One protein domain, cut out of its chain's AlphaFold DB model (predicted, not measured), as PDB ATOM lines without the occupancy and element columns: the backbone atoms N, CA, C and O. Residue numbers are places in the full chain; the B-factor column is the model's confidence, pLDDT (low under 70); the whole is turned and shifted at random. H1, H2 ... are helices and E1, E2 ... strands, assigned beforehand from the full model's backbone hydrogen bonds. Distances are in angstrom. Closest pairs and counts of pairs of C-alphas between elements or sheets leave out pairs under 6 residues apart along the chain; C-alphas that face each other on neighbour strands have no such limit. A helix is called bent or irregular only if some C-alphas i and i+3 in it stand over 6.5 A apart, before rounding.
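This is residues 20 to 67, 189 to 232 and 239 to 276 of the 293 residues of the protein "uncharacterized protein LOC115331523" of Ixodes scapularis (UniProt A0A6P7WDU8). The model falls into two separate lobes and a stretched-out last segment: in the first lobe H1 and H2 lie side by side, with a tiny sheet, E1 and E2, next to H2; in the second, H3 and H4 are set steeply to each other. The last segment, residues 239 to 276, makes the length, with H5 meeting H4 near its first residues and sticking out with residues 267 to 276. There are 130 residues printed, with five named helices and three named strands in the order H1 E1 H2 E2 H3 H4 E3 H5; the sheet E1 E2 is parallel, and the class is mostly helix. The whole is loose, with a radius of gyration of the C-alphas of 19.4 A and spans of 58 by 48 by 31 A.

H1, residues 20 to 36, touches H2, residues 50 to 59, with its residues 23 to 28 alone; the closest C-alphas, of Ala 24 and Val 52, are 5.6 A apart. The two run the same way at a shallow tilt of 23 degrees. E1, residues 43 to 46, and E2, residues 63 to 66, are parallel neighbours, with N 44 and O 63 at 2.8 A and N 65 and O 44 at 2.9 A, within hydrogen-bond range. E1, H2 and E2 form a strand-helix-strand unit, two parallel neighbour strands with a helix between them in the chain, with a right-handed crossover. The closest C-alphas of H2 and E2, of Ile 56 and Asn 64, are 6.7 A apart. H3, residues 191 to 203, touches H4, residues 212 to 229, opposite ways at a steep tilt of 55 degrees; the closest C-alphas, of Met 200 and Ala 222, are 5.2 A apart. H1 is apart from both H3 and H4. E3, residues 252 to 255, pairs with no named strand. H5, residues 261 to 276, touches H4 with residues 261 to 262 alone, opposite ways at a steep tilt of 50 degrees; the closest C-alphas, of Leu 224 and Phe 262, are 6.5 A apart. Every O i to N i+4 pair is within hydrogen-bond range in H2, H4 and H5, but 12 of 13 in H1 and 7 of 9 in H3.

H1 begins at C-alpha 20 (-20.279, -47.968, -26.822) and is 26.0 A long; it is irregular, but only just, with C-alphas 20 and 23 at 7.0 A. H2 is 14.4 A long, H3 19.5 A and H4 25.7 A, H4 beginning at C-alpha 212 (-13.002, -39.071, -42.627). H5, 22.7 A, ends at C-alpha 276 (8.297, -36.532, -59.630).

The two C-alphas farthest apart, of Cys 243 and Leu 276, are 63.0 A apart. Residues 68 to 188 are not printed, with 5.0 A between C-alphas 67 and 189; residues 233 to 238 are not printed, with 19.8 A between C-alphas 232 and 239. Of the links printed whole, none is long. Residues 239 to 251 hold no named element and are under 70 in pLDDT; the mean of the printed part is 87.7.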
ATOM      1  N   GLN A  20     -20.722 -47.200 -27.993       85.56
ATOM      2  CA  GLN A  20     -20.279 -47.968 -26.822       85.56
ATOM      3  C   GLN A  20     -19.331 -49.119 -27.195       85.56
ATOM      4  O   GLN A  20     -18.524 -49.546 -26.373       85.56
ATOM      5  N   LYS A  21     -19.414 -49.620 -28.434       89.38
ATOM      6  CA  LYS A  21     -18.570 -50.705 -28.946       89.38
ATOM      7  C   LYS A  21     -17.327 -50.202 -29.684       89.38
ATOM      8  O   LYS A  21     -16.426 -51.000 -29.942       89.38
ATOM      9  N   HIS A  22     -17.234 -48.901 -29.980       91.88
ATOM     10  CA  HIS A  22     -16.105 -48.315 -30.720       91.88
ATOM     11  C   HIS A  22     -14.760 -48.582 -30.056       91.88
ATOM     12  O   HIS A  22     -13.799 -48.896 -30.749       91.88
ATOM     13  N   GLU A  23     -14.689 -48.500 -28.729       91.25
ATOM     14  CA  GLU A  23     -13.447 -48.752 -27.991       91.25
ATOM     15  C   GLU A  23     -12.992 -50.210 -28.126       91.25
ATOM     16  O   GLU A  23     -11.833 -50.479 -28.442       91.25
ATOM     17  N   ALA A  24     -13.915 -51.161 -27.965       92.00
ATOM     18  CA  ALA A  24     -13.631 -52.585 -28.117       92.00
ATOM     19  C   ALA A  24     -13.200 -52.922 -29.553       92.00
ATOM     20  O   ALA A  24     -12.219 -53.634 -29.765       92.00
ATOM     21  N   PHE A  25     -13.906 -52.370 -30.540       93.81
ATOM     22  CA  PHE A  25     -13.591 -52.551 -31.953       93.81
ATOM     23  C   PHE A  25     -12.237 -51.931 -32.330       93.81
ATOM     24  O   PHE A  25     -11.401 -52.585 -32.953       93.81
ATOM     25  N   GLY A  26     -11.976 -50.696 -31.895       94.38
ATOM     26  CA  GLY A  26     -10.700 -50.013 -32.111       94.38
ATOM     27  C   GLY A  26      -9.529 -50.735 -31.447       94.38
ATOM     28  O   GLY A  26      -8.459 -50.836 -32.041       94.38
ATOM     29  N   THR A  27      -9.747 -51.308 -30.260       93.94
ATOM     30  CA  THR A  27      -8.746 -52.122 -29.558       93.94
ATOM     31  C   THR A  27      -8.368 -53.360 -30.368       93.94
ATOM     32  O   THR A  27      -7.180 -53.628 -30.538       93.94
ATOM     33  N   LYS A  28      -9.348 -54.086 -30.925       93.75
ATOM     34  CA  LYS A  28      -9.083 -55.240 -31.802       93.75
ATOM     35  C   LYS A  28      -8.262 -54.838 -33.028       93.75
ATOM     36  O   LYS A  28      -7.201 -55.414 -33.247       93.75
ATOM     37  N   LYS A  29      -8.677 -53.782 -33.738       94.69
ATOM     38  CA  LYS A  29      -7.938 -53.251 -34.897       94.69
ATOM     39  C   LYS A  29      -6.507 -52.821 -34.548       94.69
ATOM     40  O   LYS A  29      -5.592 -53.030 -35.339       94.69
ATOM     41  N   LEU A  30      -6.287 -52.221 -33.375       94.62
ATOM     42  CA  LEU A  30      -4.939 -51.861 -32.918       94.62
ATOM     43  C   LEU A  30      -4.068 -53.096 -32.681       94.62
ATOM     44  O   LEU A  30      -2.903 -53.102 -33.069       94.62
ATOM     45  N   TYR A  31      -4.624 -54.141 -32.075       93.62
ATOM     46  CA  TYR A  31      -3.907 -55.397 -31.888       93.62
ATOM     47  C   TYR A  31      -3.589 -56.089 -33.216       93.62
ATOM     48  O   TYR A  31      -2.450 -56.500 -33.394       93.62
ATOM     49  N   GLU A  32      -4.533 -56.143 -34.158       93.81
ATOM     50  CA  GLU A  32      -4.288 -56.651 -35.518       93.81
ATOM     51  C   GLU A  32      -3.158 -55.873 -36.210       93.81
ATOM     52  O   GLU A  32      -2.263 -56.462 -36.818       93.81
ATOM     53  N   TYR A  33      -3.148 -54.543 -36.067       94.25
ATOM     54  CA  TYR A  33      -2.066 -53.701 -36.570       94.25
ATOM     55  C   TYR A  33      -0.719 -54.067 -35.934       94.25
ATOM     56  O   TYR A  33       0.262 -54.250 -36.658       94.25
ATOM     57  N   PHE A  34      -0.650 -54.214 -34.609       93.88
ATOM     58  CA  PHE A  34       0.594 -54.582 -33.930       93.88
ATOM     59  C   PHE A  34       1.077 -55.984 -34.306       93.88
ATOM     60  O   PHE A  34       2.261 -56.143 -34.607       93.88
ATOM     61  N   ASP A  35       0.171 -56.955 -34.405       92.69
ATOM     62  CA  ASP A  35       0.487 -58.318 -34.836       92.69
ATOM     63  C   ASP A  35       1.044 -58.309 -36.277       92.69
ATOM     64  O   ASP A  35       2.098 -58.892 -36.539       92.69
ATOM     65  N   SER A  36       0.431 -57.540 -37.192       94.69
ATOM     66  CA  SER A  36       0.904 -57.391 -38.583       94.69
ATOM     67  C   SER A  36       2.304 -56.773 -38.693       94.69
ATOM     68  O   SER A  36       3.047 -57.042 -39.638       94.69
ATOM     69  N   LYS A  37       2.682 -55.943 -37.715       93.56
ATOM     70  CA  LYS A  37       3.996 -55.295 -37.624       93.56
ATOM     71  C   LYS A  37       4.980 -56.068 -36.747       93.56
ATOM     72  O   LYS A  37       6.096 -55.590 -36.560       93.56
ATOM     73  N   LYS A  38       4.593 -57.245 -36.239       93.06
ATOM     74  CA  LYS A  38       5.380 -58.065 -35.305       93.06
ATOM     75  C   LYS A  38       5.794 -57.287 -34.046       93.06
ATOM     76  O   LYS A  38       6.887 -57.473 -33.517       93.06
ATOM     77  N   ILE A  39       4.922 -56.395 -33.575       91.06
ATOM     78  CA  ILE A  39       5.118 -55.611 -32.354       91.06
ATOM     79  C   ILE A  39       4.454 -56.358 -31.197       91.06
ATOM     80  O   ILE A  39       3.231 -56.465 -31.139       91.06
ATOM     81  N   SER A  40       5.261 -56.849 -30.256       90.56
ATOM     82  CA  SER A  40       4.755 -57.486 -29.039       90.56
ATOM     83  C   SER A  40       4.289 -56.438 -28.024       90.56
ATOM     84  O   SER A  40       5.050 -55.548 -27.635       90.56
ATOM     85  N   VAL A  41       3.031 -56.543 -27.587       91.25
ATOM     86  CA  VAL A  41       2.457 -55.706 -26.525       91.25
ATOM     87  C   VAL A  41       2.587 -56.456 -25.201       91.25
ATOM     88  O   VAL A  41       1.986 -57.511 -25.036       91.25
ATOM     89  N   LEU A  42       3.361 -55.906 -24.262       91.19
ATOM     90  CA  LEU A  42       3.626 -56.527 -22.954       91.19
ATOM     91  C   LEU A  42       2.565 -56.166 -21.900       91.19
ATOM     92  O   LEU A  42       2.039 -57.024 -21.190       91.19
ATOM     93  N   ASP A  43       2.245 -54.877 -21.806       90.25
ATOM     94  CA  ASP A  43       1.268 -54.315 -20.876       90.25
ATOM     95  C   ASP A  43       0.228 -53.520 -21.675       90.25
ATOM     96  O   ASP A  43       0.582 -52.690 -22.516       90.25
ATOM     97  N   HIS A  44      -1.050 -53.717 -21.362       92.38
ATOM     98  CA  HIS A  44      -2.145 -52.876 -21.821       92.38
ATOM     99  C   HIS A  44      -2.764 -52.171 -20.613       92.38
ATOM    100  O   HIS A  44      -3.152 -52.817 -19.640       92.38
ATOM    101  N   ALA A  45      -2.859 -50.842 -20.686       92.12
ATOM    102  CA  ALA A  45      -3.531 -50.029 -19.682       92.12
ATOM    103  C   ALA A  45      -4.652 -49.200 -20.315       92.12
ATOM    104  O   ALA A  45      -4.430 -48.556 -21.342       92.12
ATOM    105  N   HIS A  46      -5.836 -49.207 -19.705       91.06
ATOM    106  CA  HIS A  46      -7.011 -48.498 -20.210       91.06
ATOM    107  C   HIS A  46      -7.940 -48.041 -19.071       91.06
ATOM    108  O   HIS A  46      -7.757 -48.429 -17.917       91.06
ATOM    109  N   ASP A  47      -8.922 -47.182 -19.361       86.25
ATOM    110  CA  ASP A  47      -9.989 -46.891 -18.387       86.25
ATOM    111  C   ASP A  47     -10.899 -48.122 -18.228       86.25
ATOM    112  O   ASP A  47     -10.876 -49.029 -19.052       86.25
ATOM    113  N   ARG A  48     -11.722 -48.200 -17.185       83.75
ATOM    114  CA  ARG A  48     -12.509 -49.402 -16.894       83.75
ATOM    115  C   ARG A  48     -13.520 -49.718 -18.006       83.75
ATOM    116  O   ARG A  48     -14.648 -49.226 -17.995       83.75
ATOM    117  N   ASN A  49     -13.157 -50.657 -18.881       87.75
ATOM    118  CA  ASN A  49     -14.034 -51.244 -19.889       87.75
ATOM    119  C   ASN A  49     -14.000 -52.777 -19.801       87.75
ATOM    120  O   ASN A  49     -13.020 -53.431 -20.153       87.75
ATOM    121  N   THR A  50     -15.112 -53.365 -19.356       86.25
ATOM    122  CA  THR A  50     -15.253 -54.815 -19.152       86.25
ATOM    123  C   THR A  50     -15.119 -55.619 -20.446       86.25
ATOM    124  O   THR A  50     -14.628 -56.747 -20.419       86.25
ATOM    125  N   THR A  51     -15.500 -55.037 -21.587       90.31
ATOM    126  CA  THR A  51     -15.342 -55.672 -22.903       90.31
ATOM    127  C   THR A  51     -13.871 -55.731 -23.301       90.31
ATOM    128  O   THR A  51     -13.412 -56.759 -23.790       90.31
ATOM    129  N   VAL A  52     -13.115 -54.661 -23.046       90.00
ATOM    130  CA  VAL A  52     -11.667 -54.628 -23.299       90.00
ATOM    131  C   VAL A  52     -10.939 -55.607 -22.372       90.00
ATOM    132  O   VAL A  52     -10.137 -56.403 -22.860       90.00
ATOM    133  N   ASN A  53     -11.319 -55.678 -21.087       88.88
ATOM    134  CA  ASN A  53     -10.792 -56.685 -20.152       88.88
ATOM    135  C   ASN A  53     -10.988 -58.110 -20.674       88.88
ATOM    136  O   ASN A  53     -10.096 -58.948 -20.545       88.88
ATOM    137  N   LYS A  54     -12.160 -58.397 -21.254       90.19
ATOM    138  CA  LYS A  54     -12.451 -59.698 -21.859       90.19
ATOM    139  C   LYS A  54     -11.561 -59.960 -23.079       90.19
ATOM    140  O   LYS A  54     -10.936 -61.010 -23.130       90.19
ATOM    141  N   ILE A  55     -11.446 -58.998 -23.998       90.38
ATOM    142  CA  ILE A  55     -10.618 -59.119 -25.214       90.38
ATOM    143  C   ILE A  55      -9.156 -59.427 -24.869       90.38
ATOM    144  O   ILE A  55      -8.552 -60.314 -25.466       90.38
ATOM    145  N   ILE A  56      -8.580 -58.705 -23.905       89.94
ATOM    146  CA  ILE A  56      -7.166 -58.872 -23.542       89.94
ATOM    147  C   ILE A  56      -6.944 -60.220 -22.854       89.94
ATOM    148  O   ILE A  56      -5.967 -60.905 -23.152       89.94
ATOM    149  N   ARG A  57      -7.881 -60.632 -21.991       87.62
ATOM    150  CA  ARG A  57      -7.853 -61.941 -21.332       87.62
ATOM    151  C   ARG A  57      -7.929 -63.087 -22.336       87.62
ATOM    152  O   ARG A  57      -7.150 -64.017 -22.231       87.62
ATOM    153  N   GLU A  58      -8.825 -63.011 -23.316       89.31
ATOM    154  CA  GLU A  58      -8.958 -64.043 -24.357       89.31
ATOM    155  C   GLU A  58      -7.713 -64.140 -25.250       89.31
ATOM    156  O   GLU A  58      -7.395 -65.222 -25.737       89.31
ATOM    157  N   LYS A  59      -6.974 -63.038 -25.435       83.56
ATOM    158  CA  LYS A  59      -5.740 -63.031 -26.233       83.56
ATOM    159  C   LYS A  59      -4.562 -63.745 -25.546       83.56
ATOM    160  O   LYS A  59      -3.632 -64.133 -26.245       83.56
ATOM    161  N   ASN A  60      -4.580 -63.923 -24.218       74.19
ATOM    162  CA  ASN A  60      -3.552 -64.652 -23.452       74.19
ATOM    163  C   ASN A  60      -2.087 -64.236 -23.751       74.19
ATOM    164  O   ASN A  60      -1.185 -65.069 -23.761       74.19
ATOM    165  N   GLY A  61      -1.830 -62.943 -23.979       80.81
ATOM    166  CA  GLY A  61      -0.469 -62.400 -24.145       80.81
ATOM    167  C   GLY A  61      -0.289 -61.126 -23.320       80.81
ATOM    168  O   GLY A  61       0.491 -61.106 -22.369       80.81
ATOM    169  N   PRO A  62      -1.118 -60.111 -23.619       87.38
ATOM    170  CA  PRO A  62      -1.489 -58.997 -22.785       87.38
ATOM    171  C   PRO A  62      -1.482 -59.190 -21.292       87.38
ATOM    172  O   PRO A  62      -2.416 -59.821 -20.807       87.38
ATOM    173  N   SER A  63      -0.601 -58.549 -20.540       88.69
ATOM    174  CA  SER A  63      -1.002 -58.255 -19.171       88.69
ATOM    175  C   SER A  63      -1.889 -57.005 -19.145       88.69
ATOM    176  O   SER A  63      -1.631 -56.038 -19.864       88.69
ATOM    177  N   ASN A  64      -2.967 -57.039 -18.361       90.44
ATOM    178  CA  ASN A  64      -3.995 -55.998 -18.362       90.44
ATOM    179  C   ASN A  64      -3.995 -55.189 -17.061       90.44
ATOM    180  O   ASN A  64      -3.758 -55.748 -15.990       90.44
ATOM    181  N   SER A  65      -4.293 -53.893 -17.148       90.38
ATOM    182  CA  SER A  65      -4.500 -53.026 -15.988       90.38
ATOM    183  C   SER A  65      -5.506 -51.920 -16.299       90.38
ATOM    184  O   SER A  65      -5.369 -51.194 -17.280       90.38
ATOM    185  N   ASN A  66      -6.457 -51.709 -15.400       90.62
ATOM    186  CA  ASN A  66      -7.301 -50.524 -15.404       90.62
ATOM    187  C   ASN A  66      -6.537 -49.320 -14.824       90.62
ATOM    188  O   ASN A  66      -5.656 -49.475 -13.972       90.62
ATOM    189  N   ASP A  67      -6.923 -48.114 -15.241       89.62
ATOM    190  CA  ASP A  67      -6.371 -46.866 -14.717       89.62
ATOM    191  C   ASP A  67      -6.730 -46.643 -13.238       89.62
ATOM    192  O   ASP A  67      -7.901 -46.562 -12.837       89.62
ATOM    193  N   ASP A 189      -1.164 -45.868 -14.936       84.00
ATOM    194  CA  ASP A 189      -1.921 -44.652 -15.229       84.00
ATOM    195  C   ASP A 189      -1.954 -44.346 -16.730       84.00
ATOM    196  O   ASP A 189      -1.049 -44.694 -17.491       84.00
ATOM    197  N   THR A 190      -3.035 -43.703 -17.164       88.19
ATOM    198  CA  THR A 190      -3.287 -43.330 -18.566       88.19
ATOM    199  C   THR A 190      -2.993 -41.850 -18.834       88.19
ATOM    200  O   THR A 190      -3.400 -41.302 -19.859       88.19
ATOM    201  N   PHE A 191      -2.221 -41.189 -17.963       87.50
ATOM    202  CA  PHE A 191      -1.937 -39.748 -18.031       87.50
ATOM    203  C   PHE A 191      -1.387 -39.292 -19.395       87.50
ATOM    204  O   PHE A 191      -1.760 -38.236 -19.919       87.50
ATOM    205  N   TYR A 192      -0.504 -40.088 -20.006       90.19
ATOM    206  CA  TYR A 192       0.043 -39.774 -21.328       90.19
ATOM    207  C   TYR A 192      -0.999 -39.891 -22.444       90.19
ATOM    208  O   TYR A 192      -0.948 -39.110 -23.392       90.19
ATOM    209  N   VAL A 193      -1.971 -40.800 -22.317       90.50
ATOM    210  CA  VAL A 193      -3.091 -40.922 -23.261       90.50
ATOM    211  C   VAL A 193      -3.981 -39.682 -23.173       90.50
ATOM    212  O   VAL A 193      -4.311 -39.087 -24.197       90.50
ATOM    213  N   GLU A 194      -4.303 -39.219 -21.962       89.31
ATOM    214  CA  GLU A 194      -5.053 -37.969 -21.765       89.31
ATOM    215  C   GLU A 194      -4.299 -36.746 -22.312       89.31
ATOM    216  O   GLU A 194      -4.875 -35.884 -22.978       89.31
ATOM    217  N   SER A 195      -2.987 -36.685 -22.084       91.62
ATOM    218  CA  SER A 195      -2.129 -35.614 -22.595       91.62
ATOM    219  C   SER A 195      -2.049 -35.611 -24.127       91.62
ATOM    220  O   SER A 195      -2.099 -34.545 -24.754       91.62
ATOM    221  N   PHE A 196      -1.989 -36.791 -24.748       94.50
ATOM    222  CA  PHE A 196      -2.072 -36.922 -26.198       94.50
ATOM    223  C   PHE A 196      -3.448 -36.496 -26.720       94.50
ATOM    224  O   PHE A 196      -3.523 -35.729 -27.679       94.50
ATOM    225  N   ASN A 197      -4.533 -36.884 -26.043       92.88
ATOM    226  CA  ASN A 197      -5.883 -36.434 -26.381       92.88
ATOM    227  C   ASN A 197      -6.000 -34.901 -26.338       92.88
ATOM    228  O   ASN A 197      -6.607 -34.308 -27.226       92.88
ATOM    229  N   ASN A 198      -5.360 -34.226 -25.380       92.81
ATOM    230  CA  ASN A 198      -5.305 -32.759 -25.356       92.81
ATOM    231  C   ASN A 198      -4.541 -32.173 -26.558       92.81
ATOM    232  O   ASN A 198      -4.953 -31.158 -27.120       92.81
ATOM    233  N   THR A 199      -3.464 -32.829 -26.995       93.38
ATOM    234  CA  THR A 199      -2.735 -32.435 -28.215       93.38
ATOM    235  C   THR A 199      -3.613 -32.618 -29.452       93.38
ATOM    236  O   THR A 199      -3.747 -31.698 -30.256       93.38
ATOM    237  N   MET A 200      -4.307 -33.754 -29.554       94.88
ATOM    238  CA  MET A 200      -5.296 -34.035 -30.597       94.88
ATOM    239  C   MET A 200      -6.367 -32.946 -30.693       94.88
ATOM    240  O   MET A 200      -6.682 -32.511 -31.797       94.88
ATOM    241  N   LEU A 201      -6.873 -32.437 -29.564       95.62
ATOM    242  CA  LEU A 201      -7.887 -31.373 -29.543       95.62
ATOM    243  C   LEU A 201      -7.427 -30.046 -30.159       95.62
ATOM    244  O   LEU A 201      -8.275 -29.253 -30.562       95.62
ATOM    245  N   THR A 202      -6.117 -29.817 -30.274       94.62
ATOM    246  CA  THR A 202      -5.568 -28.636 -30.963       94.62
ATOM    247  C   THR A 202      -5.812 -28.715 -32.474       94.62
ATOM    248  O   THR A 202      -6.114 -27.710 -33.110       94.62
ATOM    249  N   TYR A 203      -5.738 -29.918 -33.052       95.50
ATOM    250  CA  TYR A 203      -5.922 -30.158 -34.490       95.50
ATOM    251  C   TYR A 203      -7.351 -30.584 -34.845       95.50
ATOM    252  O   TYR A 203      -7.828 -30.318 -35.954       95.50
ATOM    253  N   LEU A 204      -8.023 -31.241 -33.895       95.06
ATOM    254  CA  LEU A 204      -9.372 -31.794 -33.983       95.06
ATOM    255  C   LEU A 204     -10.254 -31.325 -32.809       95.06
ATOM    256  O   LEU A 204     -10.630 -32.126 -31.947       95.06
ATOM    257  N   PRO A 205     -10.625 -30.032 -32.755       94.56
ATOM    258  CA  PRO A 205     -11.627 -29.554 -31.811       94.56
ATOM    259  C   PRO A 205     -12.938 -30.349 -31.899       94.56
ATOM    260  O   PRO A 205     -13.519 -30.466 -32.976       94.56
ATOM    261  N   LYS A 206     -13.465 -30.812 -30.754       90.81
ATOM    262  CA  LYS A 206     -14.720 -31.600 -30.673       90.81
ATOM    263  C   LYS A 206     -15.953 -30.894 -31.248       90.81
ATOM    264  O   LYS A 206     -16.943 -31.546 -31.545       90.81
ATOM    265  N   ARG A 207     -15.915 -29.562 -31.335       92.81
ATOM    266  CA  ARG A 207     -17.040 -28.717 -31.775       92.81
ATOM    267  C   ARG A 207     -17.195 -28.666 -33.295       92.81
ATOM    268  O   ARG A 207     -18.191 -28.143 -33.772       92.81
ATOM    269  N   ILE A 208     -16.206 -29.157 -34.039       92.81
ATOM    270  CA  ILE A 208     -16.186 -29.110 -35.499       92.81
ATOM    271  C   ILE A 208     -16.378 -30.529 -36.022       92.81
ATOM    272  O   ILE A 208     -15.702 -31.460 -35.583       92.81
ATOM    273  N   HIS A 209     -17.301 -30.689 -36.966       90.44
ATOM    274  CA  HIS A 209     -17.486 -31.941 -37.684       90.44
ATOM    275  C   HIS A 209     -16.461 -32.053 -38.819       90.44
ATOM    276  O   HIS A 209     -16.284 -31.118 -39.599       90.44
ATOM    277  N   TYR A 210     -15.806 -33.207 -38.935       91.25
ATOM    278  CA  TYR A 210     -14.808 -33.477 -39.969       91.25
ATOM    279  C   TYR A 210     -15.224 -34.688 -40.796       91.25
ATOM    280  O   TYR A 210     -15.691 -35.683 -40.253       91.25
ATOM    281  N   GLN A 211     -14.993 -34.623 -42.106       92.31
ATOM    282  CA  GLN A 211     -15.043 -35.806 -42.965       92.31
ATOM    283  C   GLN A 211     -13.847 -36.729 -42.682       92.31
ATOM    284  O   GLN A 211     -12.779 -36.249 -42.291       92.31
ATOM    285  N   ASP A 212     -13.992 -38.030 -42.952       91.12
ATOM    286  CA  ASP A 212     -13.002 -39.071 -42.627       91.12
ATOM    287  C   ASP A 212     -11.579 -38.740 -43.111       91.12
ATOM    288  O   ASP A 212     -10.610 -38.897 -42.366       91.12
ATOM    289  N   ARG A 213     -11.435 -38.237 -44.347       92.19
ATOM    290  CA  ARG A 213     -10.127 -37.854 -44.914       92.19
ATOM    291  C   ARG A 213      -9.474 -36.731 -44.107       92.19
ATOM    292  O   ARG A 213      -8.318 -36.848 -43.702       92.19
ATOM    293  N   SER A 214     -10.223 -35.663 -43.844       93.62
ATOM    294  CA  SER A 214      -9.759 -34.513 -43.062       93.62
ATOM    295  C   SER A 214      -9.457 -34.899 -41.615       93.62
ATOM    296  O   SER A 214      -8.477 -34.416 -41.046       93.62
ATOM    297  N   TYR A 215     -10.261 -35.793 -41.034       93.81
ATOM    298  CA  TYR A 215     -10.051 -36.308 -39.687       93.81
ATOM    299  C   TYR A 215      -8.725 -37.070 -39.589       93.81
ATOM    300  O   TYR A 215      -7.886 -36.732 -38.754       93.81
ATOM    301  N   LYS A 216      -8.491 -38.038 -40.487       93.69
ATOM    302  CA  LYS A 216      -7.253 -38.838 -40.530       93.69
ATOM    303  C   LYS A 216      -6.007 -37.976 -40.734       93.69
ATOM    304  O   LYS A 216      -4.998 -38.188 -40.062       93.69
ATOM    305  N   LEU A 217      -6.075 -36.976 -41.615       93.62
ATOM    306  CA  LEU A 217      -4.949 -36.071 -41.862       93.62
ATOM    307  C   LEU A 217      -4.604 -35.245 -40.616       93.62
ATOM    308  O   LEU A 217      -3.448 -35.202 -40.198       93.62
ATOM    309  N   ARG A 218      -5.604 -34.639 -39.970       95.56
ATOM    310  CA  ARG A 218      -5.402 -33.843 -38.747       95.56
ATOM    311  C   ARG A 218      -4.947 -34.698 -37.565       95.56
ATOM    312  O   ARG A 218      -4.091 -34.265 -36.798       95.56
ATOM    313  N   GLN A 219      -5.466 -35.918 -37.453       95.38
ATOM    314  CA  GLN A 219      -5.009 -36.907 -36.479       95.38
ATOM    315  C   GLN A 219      -3.530 -37.263 -36.695       95.38
ATOM    316  O   GLN A 219      -2.765 -37.330 -35.734       95.38
ATOM    317  N   SER A 220      -3.105 -37.422 -37.952       94.50
ATOM    318  CA  SER A 220      -1.702 -37.688 -38.297       94.50
ATOM    319  C   SER A 220      -0.790 -36.511 -37.931       94.50
ATOM    320  O   SER A 220       0.284 -36.723 -37.375       94.50
ATOM    321  N   LEU A 221      -1.229 -35.266 -38.159       95.31
ATOM    322  CA  LEU A 221      -0.485 -34.071 -37.733       95.31
ATOM    323  C   LEU A 221      -0.329 -33.998 -36.210       95.31
ATOM    324  O   LEU A 221       0.765 -33.731 -35.717       95.31
ATOM    325  N   ALA A 222      -1.395 -34.285 -35.461       96.19
ATOM    326  CA  ALA A 222      -1.339 -34.328 -34.004       96.19
ATOM    327  C   ALA A 222      -0.391 -35.421 -33.482       96.19
ATOM    328  O   ALA A 222       0.320 -35.198 -32.503       96.19
ATOM    329  N   LEU A 223      -0.352 -36.584 -34.142       96.25
ATOM    330  CA  LEU A 223       0.588 -37.664 -33.834       96.25
ATOM    331  C   LEU A 223       2.040 -37.228 -34.058       96.25
ATOM    332  O   LEU A 223       2.886 -37.487 -33.205       96.25
ATOM    333  N   LEU A 224       2.331 -36.549 -35.171       95.44
ATOM    334  CA  LEU A 224       3.671 -36.030 -35.462       95.44
ATOM    335  C   LEU A 224       4.099 -34.961 -34.446       95.44
ATOM    336  O   LEU A 224       5.195 -35.061 -33.896       95.44
ATOM    337  N   ASP A 225       3.219 -34.002 -34.134       95.50
ATOM    338  CA  ASP A 225       3.460 -32.985 -33.102       95.50
ATOM    339  C   ASP A 225       3.723 -33.634 -31.737       95.50
ATOM    340  O   ASP A 225       4.705 -33.310 -31.069       95.50
ATOM    341  N   TRP A 226       2.903 -34.606 -31.330       95.88
ATOM    342  CA  TRP A 226       3.132 -35.330 -30.083       95.88
ATOM    343  C   TRP A 226       4.476 -36.060 -30.080       95.88
ATOM    344  O   TRP A 226       5.256 -35.899 -29.147       95.88
ATOM    345  N   ASN A 227       4.776 -36.838 -31.119       95.56
ATOM    346  CA  ASN A 227       5.981 -37.664 -31.171       95.56
ATOM    347  C   ASN A 227       7.281 -36.856 -31.234       95.56
ATOM    348  O   ASN A 227       8.309 -37.353 -30.767       95.56
ATOM    349  N   GLU A 228       7.245 -35.648 -31.797       94.06
ATOM    350  CA  GLU A 228       8.379 -34.720 -31.790       94.06
ATOM    351  C   GLU A 228       8.598 -34.094 -30.404       94.06
ATOM    352  O   GLU A 228       9.738 -33.880 -29.995       94.06
ATOM    353  N   HIS A 229       7.527 -33.838 -29.647       92.69
ATOM    354  CA  HIS A 229       7.597 -33.049 -28.411       92.69
ATOM    355  C   HIS A 229       7.460 -33.832 -27.111       92.69
ATOM    356  O   HIS A 229       7.738 -33.289 -26.034       92.69
ATOM    357  N   VAL A 230       6.995 -35.075 -27.162       92.06
ATOM    358  CA  VAL A 230       6.807 -35.875 -25.959       92.06
ATOM    359  C   VAL A 230       8.160 -36.180 -25.320       92.06
ATOM    360  O   VAL A 230       9.102 -36.611 -25.977       92.06
ATOM    361  N   GLY A 231       8.270 -35.925 -24.014       86.94
ATOM    362  CA  GLY A 231       9.537 -36.060 -23.291       86.94
ATOM    363  C   GLY A 231      10.511 -34.894 -23.491       86.94
ATOM    364  O   GLY A 231      11.655 -34.987 -23.055       86.94
ATOM    365  N   ARG A 232      10.080 -33.781 -24.102       88.44
ATOM    366  CA  ARG A 232      10.893 -32.563 -24.179       88.44
ATOM    367  C   ARG A 232      11.298 -32.088 -22.780       88.44
ATOM    368  O   ARG A 232      10.470 -32.031 -21.870       88.44
ATOM    369  N   SER A 239       7.276 -22.591  -8.530       65.12
ATOM    370  CA  SER A 239       6.222 -22.849  -7.548       65.12
ATOM    371  C   SER A 239       5.246 -21.674  -7.518       65.12
ATOM    372  O   SER A 239       5.646 -20.516  -7.601       65.12
ATOM    373  N   ILE A 240       3.954 -21.979  -7.435       63.94
ATOM    374  CA  ILE A 240       2.935 -21.003  -7.050       63.94
ATOM    375  C   ILE A 240       2.442 -21.474  -5.694       63.94
ATOM    376  O   ILE A 240       1.864 -22.557  -5.611       63.94
ATOM    377  N   GLU A 241       2.681 -20.681  -4.660       60.00
ATOM    378  CA  GLU A 241       2.001 -20.850  -3.382       60.00
ATOM    379  C   GLU A 241       0.682 -20.082  -3.469       60.00
ATOM    380  O   GLU A 241       0.655 -18.858  -3.570       60.00
ATOM    381  N   ASP A 242      -0.422 -20.824  -3.542       59.44
ATOM    382  CA  ASP A 242      -1.773 -20.271  -3.536       59.44
ATOM    383  C   ASP A 242      -2.375 -20.523  -2.156       59.44
ATOM    384  O   ASP A 242      -2.611 -21.669  -1.775       59.44
ATOM    385  N   CYS A 243      -2.649 -19.457  -1.407       60.03
ATOM    386  CA  CYS A 243      -3.221 -19.549  -0.066       60.03
ATOM    387  C   CYS A 243      -4.613 -20.207  -0.035       60.03
ATOM    388  O   CYS A 243      -5.003 -20.746   0.997       60.03
ATOM    389  N   ARG A 244      -5.359 -20.220  -1.151       58.91
ATOM    390  CA  ARG A 244      -6.666 -20.904  -1.262       58.91
ATOM    391  C   ARG A 244      -6.530 -22.377  -1.637       58.91
ATOM    392  O   ARG A 244      -7.472 -23.152  -1.472       58.91
ATOM    393  N   HIS A 245      -5.369 -22.759  -2.158       58.28
ATOM    394  CA  HIS A 245      -5.040 -24.119  -2.556       58.28
ATOM    395  C   HIS A 245      -3.623 -24.475  -2.081       58.28
ATOM    396  O   HIS A 245      -2.753 -24.718  -2.920       58.28
ATOM    397  N   PRO A 246      -3.382 -24.521  -0.755       54.62
ATOM    398  CA  PRO A 246      -2.050 -24.759  -0.190       54.62
ATOM    399  C   PRO A 246      -1.474 -26.127  -0.595       54.62
ATOM    400  O   PRO A 246      -0.268 -26.265  -0.784       54.62
ATOM    401  N   ASP A 247      -2.340 -27.109  -0.868       51.94
ATOM    402  CA  ASP A 247      -1.965 -28.434  -1.389       51.94
ATOM    403  C   ASP A 247      -1.570 -28.428  -2.873       51.94
ATOM    404  O   ASP A 247      -1.186 -29.459  -3.433       51.94
ATOM    405  N   ARG A 248      -1.665 -27.282  -3.562       59.75
ATOM    406  CA  ARG A 248      -1.210 -27.119  -4.949       59.75
ATOM    407  C   ARG A 248       0.316 -27.013  -4.997       59.75
ATOM    408  O   ARG A 248       0.878 -26.131  -5.637       59.75
ATOM    409  N   GLN A 249       1.002 -27.959  -4.368       47.84
ATOM    410  CA  GLN A 249       2.440 -28.120  -4.490       47.84
ATOM    411  C   GLN A 249       2.747 -28.739  -5.850       47.84
ATOM    412  O   GLN A 249       2.719 -29.948  -6.066       47.84
ATOM    413  N   GLY A 250       2.989 -27.878  -6.831       55.75
ATOM    414  CA  GLY A 250       3.244 -28.330  -8.185       55.75
ATOM    415  C   GLY A 250       3.827 -27.219  -9.014       55.75
ATOM    416  O   GLY A 250       3.108 -26.551  -9.754       55.75
ATOM    417  N   GLY A 251       5.142 -27.023  -8.904       60.78
ATOM    418  CA  GLY A 251       5.801 -26.051  -9.754       60.78
ATOM    419  C   GLY A 251       5.575 -26.395 -11.228       60.78
ATOM    420  O   GLY A 251       5.861 -27.522 -11.653       60.78
ATOM    421  N   LYS A 252       5.034 -25.455 -12.012       70.25
ATOM    422  CA  LYS A 252       4.804 -25.689 -13.441       70.25
ATOM    423  C   LYS A 252       6.157 -25.742 -14.140       70.25
ATOM    424  O   LYS A 252       6.987 -24.844 -13.998       70.25
ATOM    425  N   ARG A 253       6.381 -26.816 -14.898       80.69
ATOM    426  CA  ARG A 253       7.575 -26.972 -15.733       80.69
ATOM    427  C   ARG A 253       7.489 -25.997 -16.904       80.69
ATOM    428  O   ARG A 253       6.542 -26.059 -17.691       80.69
ATOM    429  N   LYS A 254       8.484 -25.121 -17.036       83.50
ATOM    430  CA  LYS A 254       8.680 -24.309 -18.236       83.50
ATOM    431  C   LYS A 254       9.473 -25.142 -19.232       83.50
ATOM    432  O   LYS A 254      10.678 -25.318 -19.090       83.50
ATOM    433  N   TYR A 255       8.772 -25.733 -20.187       85.50
ATOM    434  CA  TYR A 255       9.387 -26.584 -21.199       85.50
ATOM    435  C   TYR A 255      10.179 -25.761 -22.223       85.50
ATOM    436  O   TYR A 255       9.882 -24.582 -22.423       85.50
ATOM    437  N   PHE A 256      11.142 -26.392 -22.906       88.44
ATOM    438  CA  PHE A 256      11.812 -25.782 -24.066       88.44
ATOM    439  C   PHE A 256      10.801 -25.327 -25.134       88.44
ATOM    440  O   PHE A 256       9.628 -25.680 -25.075       88.44
ATOM    441  N   ARG A 257      11.208 -24.531 -26.128       88.31
ATOM    442  CA  ARG A 257      10.307 -24.138 -27.229       88.31
ATOM    443  C   ARG A 257       9.946 -25.356 -28.095       88.31
ATOM    444  O   ARG A 257      10.676 -26.342 -28.122       88.31
ATOM    445  N   LYS A 258       8.760 -25.350 -28.724       90.25
ATOM    446  CA  LYS A 258       8.357 -26.419 -29.662       90.25
ATOM    447  C   LYS A 258       9.143 -26.261 -30.964       90.25
ATOM    448  O   LYS A 258       9.320 -25.131 -31.418       90.25
ATOM    449  N   THR A 259       9.593 -27.372 -31.530       90.69
ATOM    450  CA  THR A 259      10.195 -27.454 -32.860       90.69
ATOM    451  C   THR A 259       9.168 -28.064 -33.808       90.69
ATOM    452  O   THR A 259       8.389 -28.922 -33.428       90.69
ATOM    453  N   TYR A 260       9.094 -27.601 -35.046       92.31
ATOM    454  CA  TYR A 260       8.126 -28.137 -36.009       92.31
ATOM    455  C   TYR A 260       8.865 -28.758 -37.190       92.31
ATOM    456  O   TYR A 260       8.561 -28.477 -38.348       92.31
ATOM    457  N   SER A 261       9.878 -29.580 -36.896       93.56
ATOM    458  CA  SER A 261      10.706 -30.209 -37.929       93.56
ATOM    459  C   SER A 261       9.886 -31.158 -38.804       93.56
ATOM    460  O   SER A 261      10.131 -31.252 -40.007       93.56
ATOM    461  N   PHE A 262       8.837 -31.786 -38.257       93.56
ATOM    462  CA  PHE A 262       7.899 -32.578 -39.055       93.56
ATOM    463  C   PHE A 262       7.231 -31.760 -40.175       93.56
ATOM    464  O   PHE A 262       6.980 -32.298 -41.249       93.56
ATOM    465  N   VAL A 263       6.983 -30.458 -39.974       92.94
ATOM    466  CA  VAL A 263       6.378 -29.589 -41.001       92.94
ATOM    467  C   VAL A 263       7.344 -29.372 -42.160       92.94
ATOM    468  O   VAL A 263       6.926 -29.418 -43.316       92.94
ATOM    469  N   GLN A 264       8.630 -29.169 -41.867       92.62
ATOM    470  CA  GLN A 264       9.667 -29.035 -42.894       92.62
ATOM    471  C   GLN A 264       9.771 -30.318 -43.724       92.62
ATOM    472  O   GLN A 264       9.666 -30.259 -44.945       92.62
ATOM    473  N   LYS A 265       9.819 -31.482 -43.066       93.88
ATOM    474  CA  LYS A 265       9.845 -32.787 -43.745       93.88
ATOM    475  C   LYS A 265       8.618 -33.022 -44.626       93.88
ATOM    476  O   LYS A 265       8.753 -33.519 -45.737       93.88
ATOM    477  N   ILE A 266       7.420 -32.653 -44.160       92.75
ATOM    478  CA  ILE A 266       6.203 -32.747 -44.980       92.75
ATOM    479  C   ILE A 266       6.329 -31.864 -46.225       92.75
ATOM    480  O   ILE A 266       6.030 -32.327 -47.320       92.75
ATOM    481  N   ARG A 267       6.789 -30.613 -46.080       92.31
ATOM    482  CA  ARG A 267       6.982 -29.701 -47.220       92.31
ATOM    483  C   ARG A 267       7.974 -30.267 -48.233       92.31
ATOM    484  O   ARG A 267       7.677 -30.268 -49.420       92.31
ATOM    485  N   GLU A 268       9.104 -30.791 -47.770       93.94
ATOM    486  CA  GLU A 268      10.101 -31.433 -48.633       93.94
ATOM    487  C   GLU A 268       9.521 -32.630 -49.392       93.94
ATOM    488  O   GLU A 268       9.739 -32.758 -50.594       93.94
ATOM    489  N   LEU A 269       8.751 -33.491 -48.720       92.81
ATOM    490  CA  LEU A 269       8.098 -34.635 -49.360       92.81
ATOM    491  C   LEU A 269       7.075 -34.202 -50.412       92.81
ATOM    492  O   LEU A 269       7.013 -34.810 -51.477       92.81
ATOM    493  N   VAL A 270       6.304 -33.147 -50.141       91.38
ATOM    494  CA  VAL A 270       5.350 -32.589 -51.108       91.38
ATOM    495  C   VAL A 270       6.082 -32.033 -52.329       91.38
ATOM    496  O   VAL A 270       5.703 -32.364 -53.447       91.38
ATOM    497  N   LEU A 271       7.155 -31.257 -52.135       93.00
ATOM    498  CA  LEU A 271       7.957 -30.716 -53.238       93.00
ATOM    499  C   LEU A 271       8.597 -31.826 -54.082       93.00
ATOM    500  O   LEU A 271       8.545 -31.769 -55.305       93.00
ATOM    501  N   ARG A 272       9.145 -32.868 -53.443       92.62
ATOM    502  CA  ARG A 272       9.690 -34.040 -54.149       92.62
ATOM    503  C   ARG A 272       8.614 -34.789 -54.928       92.62
ATOM    504  O   ARG A 272       8.856 -35.185 -56.059       92.62
ATOM    505  N   SER A 273       7.438 -34.983 -54.335       89.69
ATOM    506  CA  SER A 273       6.324 -35.654 -55.009       89.69
ATOM    507  C   SER A 273       5.799 -34.846 -56.193       89.69
ATOM    508  O   SER A 273       5.420 -35.451 -57.188       89.69
ATOM    509  N   ALA A 274       5.771 -33.515 -56.095       88.69
ATOM    510  CA  ALA A 274       5.389 -32.641 -57.200       88.69
ATOM    511  C   ALA A 274       6.415 -32.718 -58.338       88.69
ATOM    512  O   ALA A 274       6.039 -32.996 -59.468       88.69
ATOM    513  N   ALA A 275       7.709 -32.621 -58.017       87.25
ATOM    514  CA  ALA A 275       8.781 -32.743 -59.005       87.25
ATOM    515  C   ALA A 275       8.798 -34.111 -59.722       87.25
ATOM    516  O   ALA A 275       9.122 -34.187 -60.902       87.25
ATOM    517  N   LEU A 276       8.441 -35.199 -59.026       81.88
ATOM    518  CA  LEU A 276       8.297 -36.532 -59.630       81.88
ATOM    519  C   LEU A 276       7.010 -36.678 -60.459       81.88
ATOM    520  O   LEU A 276       7.022 -37.381 -61.464       81.88
TER     521      LEU A 276